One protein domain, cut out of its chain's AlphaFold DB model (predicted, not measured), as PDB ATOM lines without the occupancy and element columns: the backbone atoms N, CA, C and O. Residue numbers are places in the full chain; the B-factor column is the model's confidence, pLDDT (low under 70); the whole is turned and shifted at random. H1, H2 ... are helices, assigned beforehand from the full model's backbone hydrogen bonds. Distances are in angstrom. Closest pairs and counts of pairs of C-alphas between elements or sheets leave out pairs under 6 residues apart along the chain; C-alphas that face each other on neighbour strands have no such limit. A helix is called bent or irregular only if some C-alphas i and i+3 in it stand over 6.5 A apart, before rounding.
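What this domain is: This is residues 65 to 118 of the 118 residues of an uncharacterized protein of Nostocaceae cyanobacterium (UniProt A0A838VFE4). Two longer helices, H1 and H3, run the same way at a shallow tilt, and the short helix H2 lies across the ends at which both begin. H1 and H3 meet at few places, where residues 76 to 77 near the end of H1 come close to residues 107 to 110 of H3; residues 79 to 88 fold back from the end of H1 to H2. The printed part has 54 residues with three named helices, in the order H1, H2, H3, and no named strand; the class is all helix. The whole is compact, with a radius of gyration of the C-alphas of 11.1 A, and elongated in outline, with spans of 33 by 20 by 15 A.

How they stand to each other: The printed part begins with H1, residues 65 to 78. H2, residues 89 to 96, touches H1, which meets it with residues 66 to 70 alone. Their closest C-alphas, those of Phe 70 and Leu 92, are 6.8 A apart, and their lines are about perpendicular, at 75 degrees. H3, residues 100 to 116, touches H2 with residues 100 to 104 alone. The closest C-alphas of H2 and H3 are those of Gly 93 and Pro 100, 5.0 A apart, and the two lines are about perpendicular, at 74 degrees. H1 and H3 only just touch, with 3 pairs of C-alphas within 8 A, through residues 76 to 77 of H1 and 107 to 110 of H3. Their closest C-alphas are those of Leu 77 and Tyr 107, 6.6 A apart. H1 and H3 run the same way at a shallow tilt of 27 degrees. The helix packing is mostly crossed, but only just, with 1 of the 3 touching pairs at a shallow tilt. In H1, H2 and H3 every O i to N i+4 pair is within hydrogen-bond range.

Where its parts are: H1 begins at C-alpha 65, at (11.705, -55.514, -43.086), and measures 20.0 A from first to last C-alpha, over 14 residues. H2 has 8 residues and begins at C-alpha 89, at (3.764, -48.152, -50.493); it measures 9.9 A. H3 is the longest helix, with 17 residues, and measures 24.6 A; it ends at C-alpha 116, at (9.402, -25.514, -57.680). No helix is bent or irregular.

The domain as a whole: The two C-alphas farthest apart are those of Gln 65 and Ser 118, the first and last printed residues, at 33.5 A; Ser 118 is the chain's last residue. The printed part has no cut. The link from H1 to H2, with 10 residues, is short, and the link from H2 to H3, with 3 residues, is tight. The mean pLDDT of the printed part is 83.8, and residues 81 to 84 and 117 to 118 of the model are under 70.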
ATOM      1  N   GLN A  65      12.123 -55.933 -41.752       79.06
ATOM      2  CA  GLN A  65      11.705 -55.514 -43.086       79.06
ATOM      3  C   GLN A  65      10.795 -54.276 -43.062       79.06
ATOM      4  O   GLN A  65      10.973 -53.376 -43.878       79.06
ATOM      5  N   GLU A  66       9.831 -54.204 -42.140       83.06
ATOM      6  CA  GLU A  66       8.953 -53.034 -41.993       83.06
ATOM      7  C   GLU A  66       9.735 -51.797 -41.547       83.06
ATOM      8  O   GLU A  66       9.498 -50.696 -42.048       83.06
ATOM      9  N   PHE A  67      10.698 -51.979 -40.645       83.56
ATOM     10  CA  PHE A  67      11.549 -50.892 -40.180       83.56
ATOM     11  C   PHE A  67      12.459 -50.355 -41.291       83.56
ATOM     12  O   PHE A  67      12.562 -49.140 -41.468       83.56
ATOM     13  N   GLU A  68      13.064 -51.239 -42.083       84.69
ATOM     14  CA  GLU A  68      13.878 -50.836 -43.232       84.69
ATOM     15  C   GLU A  68      13.035 -50.150 -44.314       84.69
ATOM     16  O   GLU A  68      13.423 -49.098 -44.819       84.69
ATOM     17  N   GLN A  69      11.827 -50.644 -44.608       86.00
ATOM     18  CA  GLN A  69      10.902 -49.961 -45.521       86.00
ATOM     19  C   GLN A  69      10.535 -48.553 -45.031       86.00
ATOM     20  O   GLN A  69      10.462 -47.619 -45.832       86.00
ATOM     21  N   PHE A  70      10.337 -48.380 -43.721       87.12
ATOM     22  CA  PHE A  70      10.065 -47.073 -43.131       87.12
ATOM     23  C   PHE A  70      11.249 -46.114 -43.292       87.12
ATOM     24  O   PHE A  70      11.060 -44.987 -43.749       87.12
ATOM     25  N   LYS A  71      12.475 -46.560 -42.993       87.69
ATOM     26  CA  LYS A  71      13.688 -45.752 -43.208       87.69
ATOM     27  C   LYS A  71      13.850 -45.334 -44.663       87.69
ATOM     28  O   LYS A  71      14.122 -44.168 -44.936       87.69
ATOM     29  N   GLU A  72      13.674 -46.270 -45.590       87.88
ATOM     30  CA  GLU A  72      13.805 -46.014 -47.025       87.88
ATOM     31  C   GLU A  72      12.790 -44.973 -47.512       87.88
ATOM     32  O   GLU A  72      13.130 -44.081 -48.290       87.88
ATOM     33  N   PHE A  73      11.562 -45.009 -46.992       89.19
ATOM     34  CA  PHE A  73      10.561 -43.991 -47.296       89.19
ATOM     35  C   PHE A  73      10.933 -42.608 -46.762       89.19
ATOM     36  O   PHE A  73      10.795 -41.626 -47.489       89.19
ATOM     37  N   ILE A  74      11.451 -42.508 -45.534       88.75
ATOM     38  CA  ILE A  74      11.931 -41.227 -44.994       88.75
ATOM     39  C   ILE A  74      13.093 -40.689 -45.838       88.75
ATOM     40  O   ILE A  74      13.050 -39.529 -46.243       88.75
ATOM     41  N   SER A  75      14.072 -41.524 -46.194       87.19
ATOM     42  CA  SER A  75      15.188 -41.140 -47.076       87.19
ATOM     43  C   SER A  75      14.707 -40.624 -48.439       87.19
ATOM     44  O   SER A  75      15.231 -39.639 -48.963       87.19
ATOM     45  N   LEU A  76      13.661 -41.239 -49.004       85.69
ATOM     46  CA  LEU A  76      13.020 -40.791 -50.242       85.69
ATOM     47  C   LEU A  76      12.361 -39.401 -50.074       85.69
ATOM     48  O   LEU A  76      12.541 -38.502 -50.906       85.69
ATOM     49  N   LEU A  77      11.647 -39.182 -48.961       87.00
ATOM     50  CA  LEU A  77      11.006 -37.902 -48.620       87.00
ATOM     51  C   LEU A  77      11.992 -36.791 -48.228       87.00
ATOM     52  O   LEU A  77      11.663 -35.614 -48.391       87.00
ATOM     53  N   LEU A  78      13.201 -37.128 -47.781       86.00
ATOM     54  CA  LEU A  78      14.286 -36.169 -47.532       86.00
ATOM     55  C   LEU A  78      15.097 -35.863 -48.795       86.00
ATOM     56  O   LEU A  78      15.582 -34.748 -48.961       86.00
ATOM     57  N   GLY A  79      15.137 -36.802 -49.744       78.25
ATOM     58  CA  GLY A  79      15.831 -36.634 -51.022       78.25
ATOM     59  C   GLY A  79      17.246 -37.182 -51.019       78.25
ATOM     60  O   GLY A  79      17.945 -37.038 -52.017       78.25
ATOM     61  N   ASP A  80      17.617 -37.875 -49.944       80.94
ATOM     62  CA  ASP A  80      18.846 -38.663 -49.836       80.94
ATOM     63  C   ASP A  80      18.843 -39.837 -50.828       80.94
ATOM     64  O   ASP A  80      19.893 -40.322 -51.251       80.94
ATOM     65  N   ARG A  81      17.646 -40.272 -51.245       68.56
ATOM     66  CA  ARG A  81      17.426 -41.157 -52.392       68.56
ATOM     67  C   ARG A  81      16.394 -40.580 -53.351       68.56
ATOM     68  O   ARG A  81      15.396 -39.991 -52.944       68.56
ATOM     69  N   THR A  82      16.621 -40.814 -54.640       62.31
ATOM     70  CA  THR A  82      15.732 -40.422 -55.748       62.31
ATOM     71  C   THR A  82      15.006 -41.608 -56.384       62.31
ATOM     72  O   THR A  82      14.005 -41.420 -57.075       62.31
ATOM     73  N   GLU A  83      15.469 -42.838 -56.148       68.00
ATOM     74  CA  GLU A  83      14.881 -44.039 -56.736       68.00
ATOM     75  C   GLU A  83      13.772 -44.624 -55.853       68.00
ATOM     76  O   GLU A  83      14.012 -45.199 -54.793       68.00
ATOM     77  N   ARG A  84      12.529 -44.543 -56.339       69.00
ATOM     78  CA  ARG A  84      11.333 -45.096 -55.678       69.00
ATOM     79  C   ARG A  84      11.309 -46.632 -55.625       69.00
ATOM     80  O   ARG A  84      10.526 -47.199 -54.872       69.00
ATOM     81  N   ASN A  85      12.142 -47.313 -56.413       71.31
ATOM     82  CA  ASN A  85      12.093 -48.770 -56.595       71.31
ATOM     83  C   ASN A  85      12.366 -49.569 -55.310       71.31
ATOM     84  O   ASN A  85      11.944 -50.717 -55.213       71.31
ATOM     85  N   ALA A  86      13.025 -48.964 -54.320       70.31
ATOM     86  CA  ALA A  86      13.309 -49.597 -53.033       70.31
ATOM     87  C   ALA A  86      12.128 -49.547 -52.035       70.31
ATOM     88  O   ALA A  86      12.178 -50.213 -51.000       70.31
ATOM     89  N   VAL A  87      11.069 -48.774 -52.330       82.88
ATOM     90  CA  VAL A  87       9.993 -48.462 -51.379       82.88
ATOM     91  C   VAL A  87       8.652 -49.045 -51.819       82.88
ATOM     92  O   VAL A  87       8.100 -48.698 -52.866       82.88
ATOM     93  N   SER A  88       8.074 -49.885 -50.964       87.25
ATOM     94  CA  SER A  88       6.749 -50.473 -51.144       87.25
ATOM     95  C   SER A  88       5.682 -49.689 -50.375       87.25
ATOM     96  O   SER A  88       5.536 -49.819 -49.160       87.25
ATOM     97  N   PHE A  89       4.879 -48.899 -51.093       87.50
ATOM     98  CA  PHE A  89       3.764 -48.152 -50.493       87.50
ATOM     99  C   PHE A  89       2.646 -49.053 -49.960       87.50
ATOM    100  O   PHE A  89       1.921 -48.638 -49.064       87.50
ATOM    101  N   SER A  90       2.512 -50.286 -50.455       86.69
ATOM    102  CA  SER A  90       1.547 -51.242 -49.905       86.69
ATOM    103  C   SER A  90       1.970 -51.745 -48.524       86.69
ATOM    104  O   SER A  90       1.149 -51.755 -47.609       86.69
ATOM    105  N   LEU A  91       3.252 -52.089 -48.346       84.88
ATOM    106  CA  LEU A  91       3.798 -52.494 -47.044       84.88
ATOM    107  C   LEU A  91       3.763 -51.333 -46.046       84.88
ATOM    108  O   LEU A  91       3.339 -51.503 -44.906       84.88
ATOM    109  N   LEU A  92       4.127 -50.129 -46.486       86.50
ATOM    110  CA  LEU A  92       4.052 -48.930 -45.648       86.50
ATOM    111  C   LEU A  92       2.622 -48.526 -45.310       86.50
ATOM    112  O   LEU A  92       2.369 -48.065 -44.201       86.50
ATOM    113  N   GLY A  93       1.682 -48.710 -46.236       86.06
ATOM    114  CA  GLY A  93       0.274 -48.440 -45.986       86.06
ATOM    115  C   GLY A  93      -0.295 -49.348 -44.898       86.06
ATOM    116  O   GLY A  93      -0.974 -48.878 -43.987       86.06
ATOM    117  N   GLN A  94       0.066 -50.635 -44.920       84.62
ATOM    118  CA  GLN A  94      -0.282 -51.582 -43.856       84.62
ATOM    119  C   GLN A  94       0.362 -51.199 -42.516       84.62
ATOM    120  O   GLN A  94      -0.325 -51.171 -41.493       84.62
ATOM    121  N   LEU A  95       1.649 -50.841 -42.538       85.06
ATOM    122  CA  LEU A  95       2.419 -50.428 -41.364       85.06
ATOM    123  C   LEU A  95       1.845 -49.170 -40.693       85.06
ATOM    124  O   LEU A  95       1.633 -49.134 -39.481       85.06
ATOM    125  N   LEU A  96       1.596 -48.127 -41.483       84.69
ATOM    126  CA  LEU A  96       1.173 -46.810 -41.008       84.69
ATOM    127  C   LEU A  96      -0.349 -46.689 -40.878       84.69
ATOM    128  O   LEU A  96      -0.835 -45.685 -40.364       84.69
ATOM    129  N   LYS A  97      -1.096 -47.710 -41.322       85.69
ATOM    130  CA  LYS A  97      -2.562 -47.702 -41.448       85.69
ATOM    131  C   LYS A  97      -3.053 -46.535 -42.306       85.69
ATOM    132  O   LYS A  97      -3.986 -45.821 -41.942       85.69
ATOM    133  N   VAL A  98      -2.397 -46.350 -43.446       89.56
ATOM    134  CA  VAL A  98      -2.681 -45.308 -44.437       89.56
ATOM    135  C   VAL A  98      -2.897 -45.970 -45.795       89.56
ATOM    136  O   VAL A  98      -2.265 -46.973 -46.116       89.56
ATOM    137  N   GLU A  99      -3.790 -45.417 -46.607       91.69
ATOM    138  CA  GLU A  99      -4.000 -45.885 -47.978       91.69
ATOM    139  C   GLU A  99      -2.720 -45.683 -48.821       91.69
ATOM    140  O   GLU A  99      -2.145 -44.587 -48.801       91.69
ATOM    141  N   PRO A 100      -2.246 -46.698 -49.570       89.50
ATOM    142  CA  PRO A 100      -1.041 -46.588 -50.401       89.50
ATOM    143  C   PRO A 100      -1.065 -45.405 -51.380       89.50
ATOM    144  O   PRO A 100      -0.027 -44.806 -51.670       89.50
ATOM    145  N   GLU A 101      -2.251 -45.037 -51.861       91.38
ATOM    146  CA  GLU A 101      -2.504 -43.903 -52.745       91.38
ATOM    147  C   GLU A 101      -2.095 -42.585 -52.080       91.38
ATOM    148  O   GLU A 101      -1.416 -41.769 -52.702       91.38
ATOM    149  N   ARG A 102      -2.391 -42.410 -50.786       91.62
ATOM    150  CA  ARG A 102      -2.012 -41.214 -50.012       91.62
ATOM    151  C   ARG A 102      -0.505 -41.091 -49.828       91.62
ATOM    152  O   ARG A 102       0.033 -39.987 -49.863       91.62
ATOM    153  N   LEU A 103       0.189 -42.216 -49.661       90.56
ATOM    154  CA  LEU A 103       1.654 -42.234 -49.596       90.56
ATOM    155  C   LEU A 103       2.272 -41.860 -50.950       90.56
ATOM    156  O   LEU A 103       3.269 -41.137 -50.998       90.56
ATOM    157  N   SER A 104       1.652 -42.296 -52.049       89.38
ATOM    158  CA  SER A 104       2.049 -41.891 -53.398       89.38
ATOM    159  C   SER A 104       1.802 -40.402 -53.651       89.38
ATOM    160  O   SER A 104       2.679 -39.733 -54.194       89.38
ATOM    161  N   GLU A 105       0.644 -39.873 -53.245       91.69
ATOM    162  CA  GLU A 105       0.317 -38.440 -53.324       91.69
ATOM    163  C   GLU A 105       1.336 -37.594 -52.551       91.69
ATOM    164  O   GLU A 105       1.867 -36.627 -53.093       91.69
ATOM    165  N   LEU A 106       1.672 -37.994 -51.317       90.12
ATOM    166  CA  LEU A 106       2.679 -37.314 -50.501       90.12
ATOM    167  C   LEU A 106       4.044 -37.280 -51.197       90.12
ATOM    168  O   LEU A 106       4.696 -36.237 -51.235       90.12
ATOM    169  N   TYR A 107       4.475 -38.407 -51.766       88.94
ATOM    170  CA  TYR A 107       5.739 -38.470 -52.492       88.94
ATOM    171  C   TYR A 107       5.751 -37.540 -53.715       88.94
ATOM    172  O   TYR A 107       6.722 -36.805 -53.910       88.94
ATOM    173  N   GLN A 108       4.674 -37.519 -54.509       89.44
ATOM    174  CA  GLN A 108       4.559 -36.612 -55.658       89.44
ATOM    175  C   GLN A 108       4.585 -35.145 -55.227       89.44
ATOM    176  O   GLN A 108       5.346 -34.363 -55.792       89.44
ATOM    177  N   LEU A 109       3.846 -34.792 -54.172       90.69
ATOM    178  CA  LEU A 109       3.833 -33.436 -53.626       90.69
ATOM    179  C   LEU A 109       5.237 -32.985 -53.198       90.69
ATOM    180  O   LEU A 109       5.653 -31.866 -53.490       90.69
ATOM    181  N   VAL A 110       6.001 -33.862 -52.540       88.25
ATOM    182  CA  VAL A 110       7.386 -33.565 -52.150       88.25
ATOM    183  C   VAL A 110       8.279 -33.350 -53.376       88.25
ATOM    184  O   VAL A 110       9.082 -32.414 -53.381       88.25
ATOM    185  N   ILE A 111       8.137 -34.158 -54.432       87.12
ATOM    186  CA  ILE A 111       8.879 -33.957 -55.686       87.12
ATOM    187  C   ILE A 111       8.529 -32.609 -56.325       87.12
ATOM    188  O   ILE A 111       9.431 -31.879 -56.737       87.12
ATOM    189  N   GLU A 112       7.244 -32.275 -56.417       88.38
ATOM    190  CA  GLU A 112       6.771 -31.017 -57.002       88.38
ATOM    191  C   GLU A 112       7.303 -29.805 -56.235       88.38
ATOM    192  O   GLU A 112       7.868 -28.894 -56.841       88.38
ATOM    193  N   CYS A 113       7.238 -29.834 -54.902       86.81
ATOM    194  CA  CYS A 113       7.801 -28.796 -54.041       86.81
ATOM    195  C   CYS A 113       9.314 -28.620 -54.237       86.81
ATOM    196  O   CYS A 113       9.811 -27.495 -54.210       86.81
ATOM    197  N   ARG A 114      10.070 -29.706 -54.445       83.25
ATOM    198  CA  ARG A 114      11.510 -29.603 -54.737       83.25
ATOM    199  C   ARG A 114      11.768 -28.997 -56.109       83.25
ATOM    200  O   ARG A 114      12.632 -28.136 -56.226       83.25
ATOM    201  N   ARG A 115      11.005 -29.403 -57.128       84.25
ATOM    202  CA  ARG A 115      11.116 -28.851 -58.491       84.25
ATOM    203  C   ARG A 115      10.753 -27.371 -58.555       84.25
ATOM    204  O   ARG A 115      11.356 -26.654 -59.333       84.25
ATOM    205  N   ALA A 116       9.795 -26.920 -57.749       82.38
ATOM    206  CA  ALA A 116       9.402 -25.514 -57.680       82.38
ATOM    207  C   ALA A 116      10.429 -24.617 -56.958       82.38
ATOM    208  O   ALA A 116      10.413 -23.406 -57.154       82.38
ATOM    209  N   ASN A 117      11.299 -25.200 -56.123       67.25
ATOM    210  CA  ASN A 117      12.328 -24.495 -55.346       67.25
ATOM    211  C   ASN A 117      13.760 -24.693 -55.891       67.25
ATOM    212  O   ASN A 117      14.713 -24.270 -55.235       67.25
ATOM    213  N   SER A 118      13.915 -25.360 -57.042       57.22
ATOM    214  CA  SER A 118      15.190 -25.548 -57.758       57.22
ATOM    215  C   SER A 118      15.258 -24.611 -58.956       57.22
ATOM    216  O   SER A 118      16.340 -24.032 -59.186       57.22
TER     217      SER A 118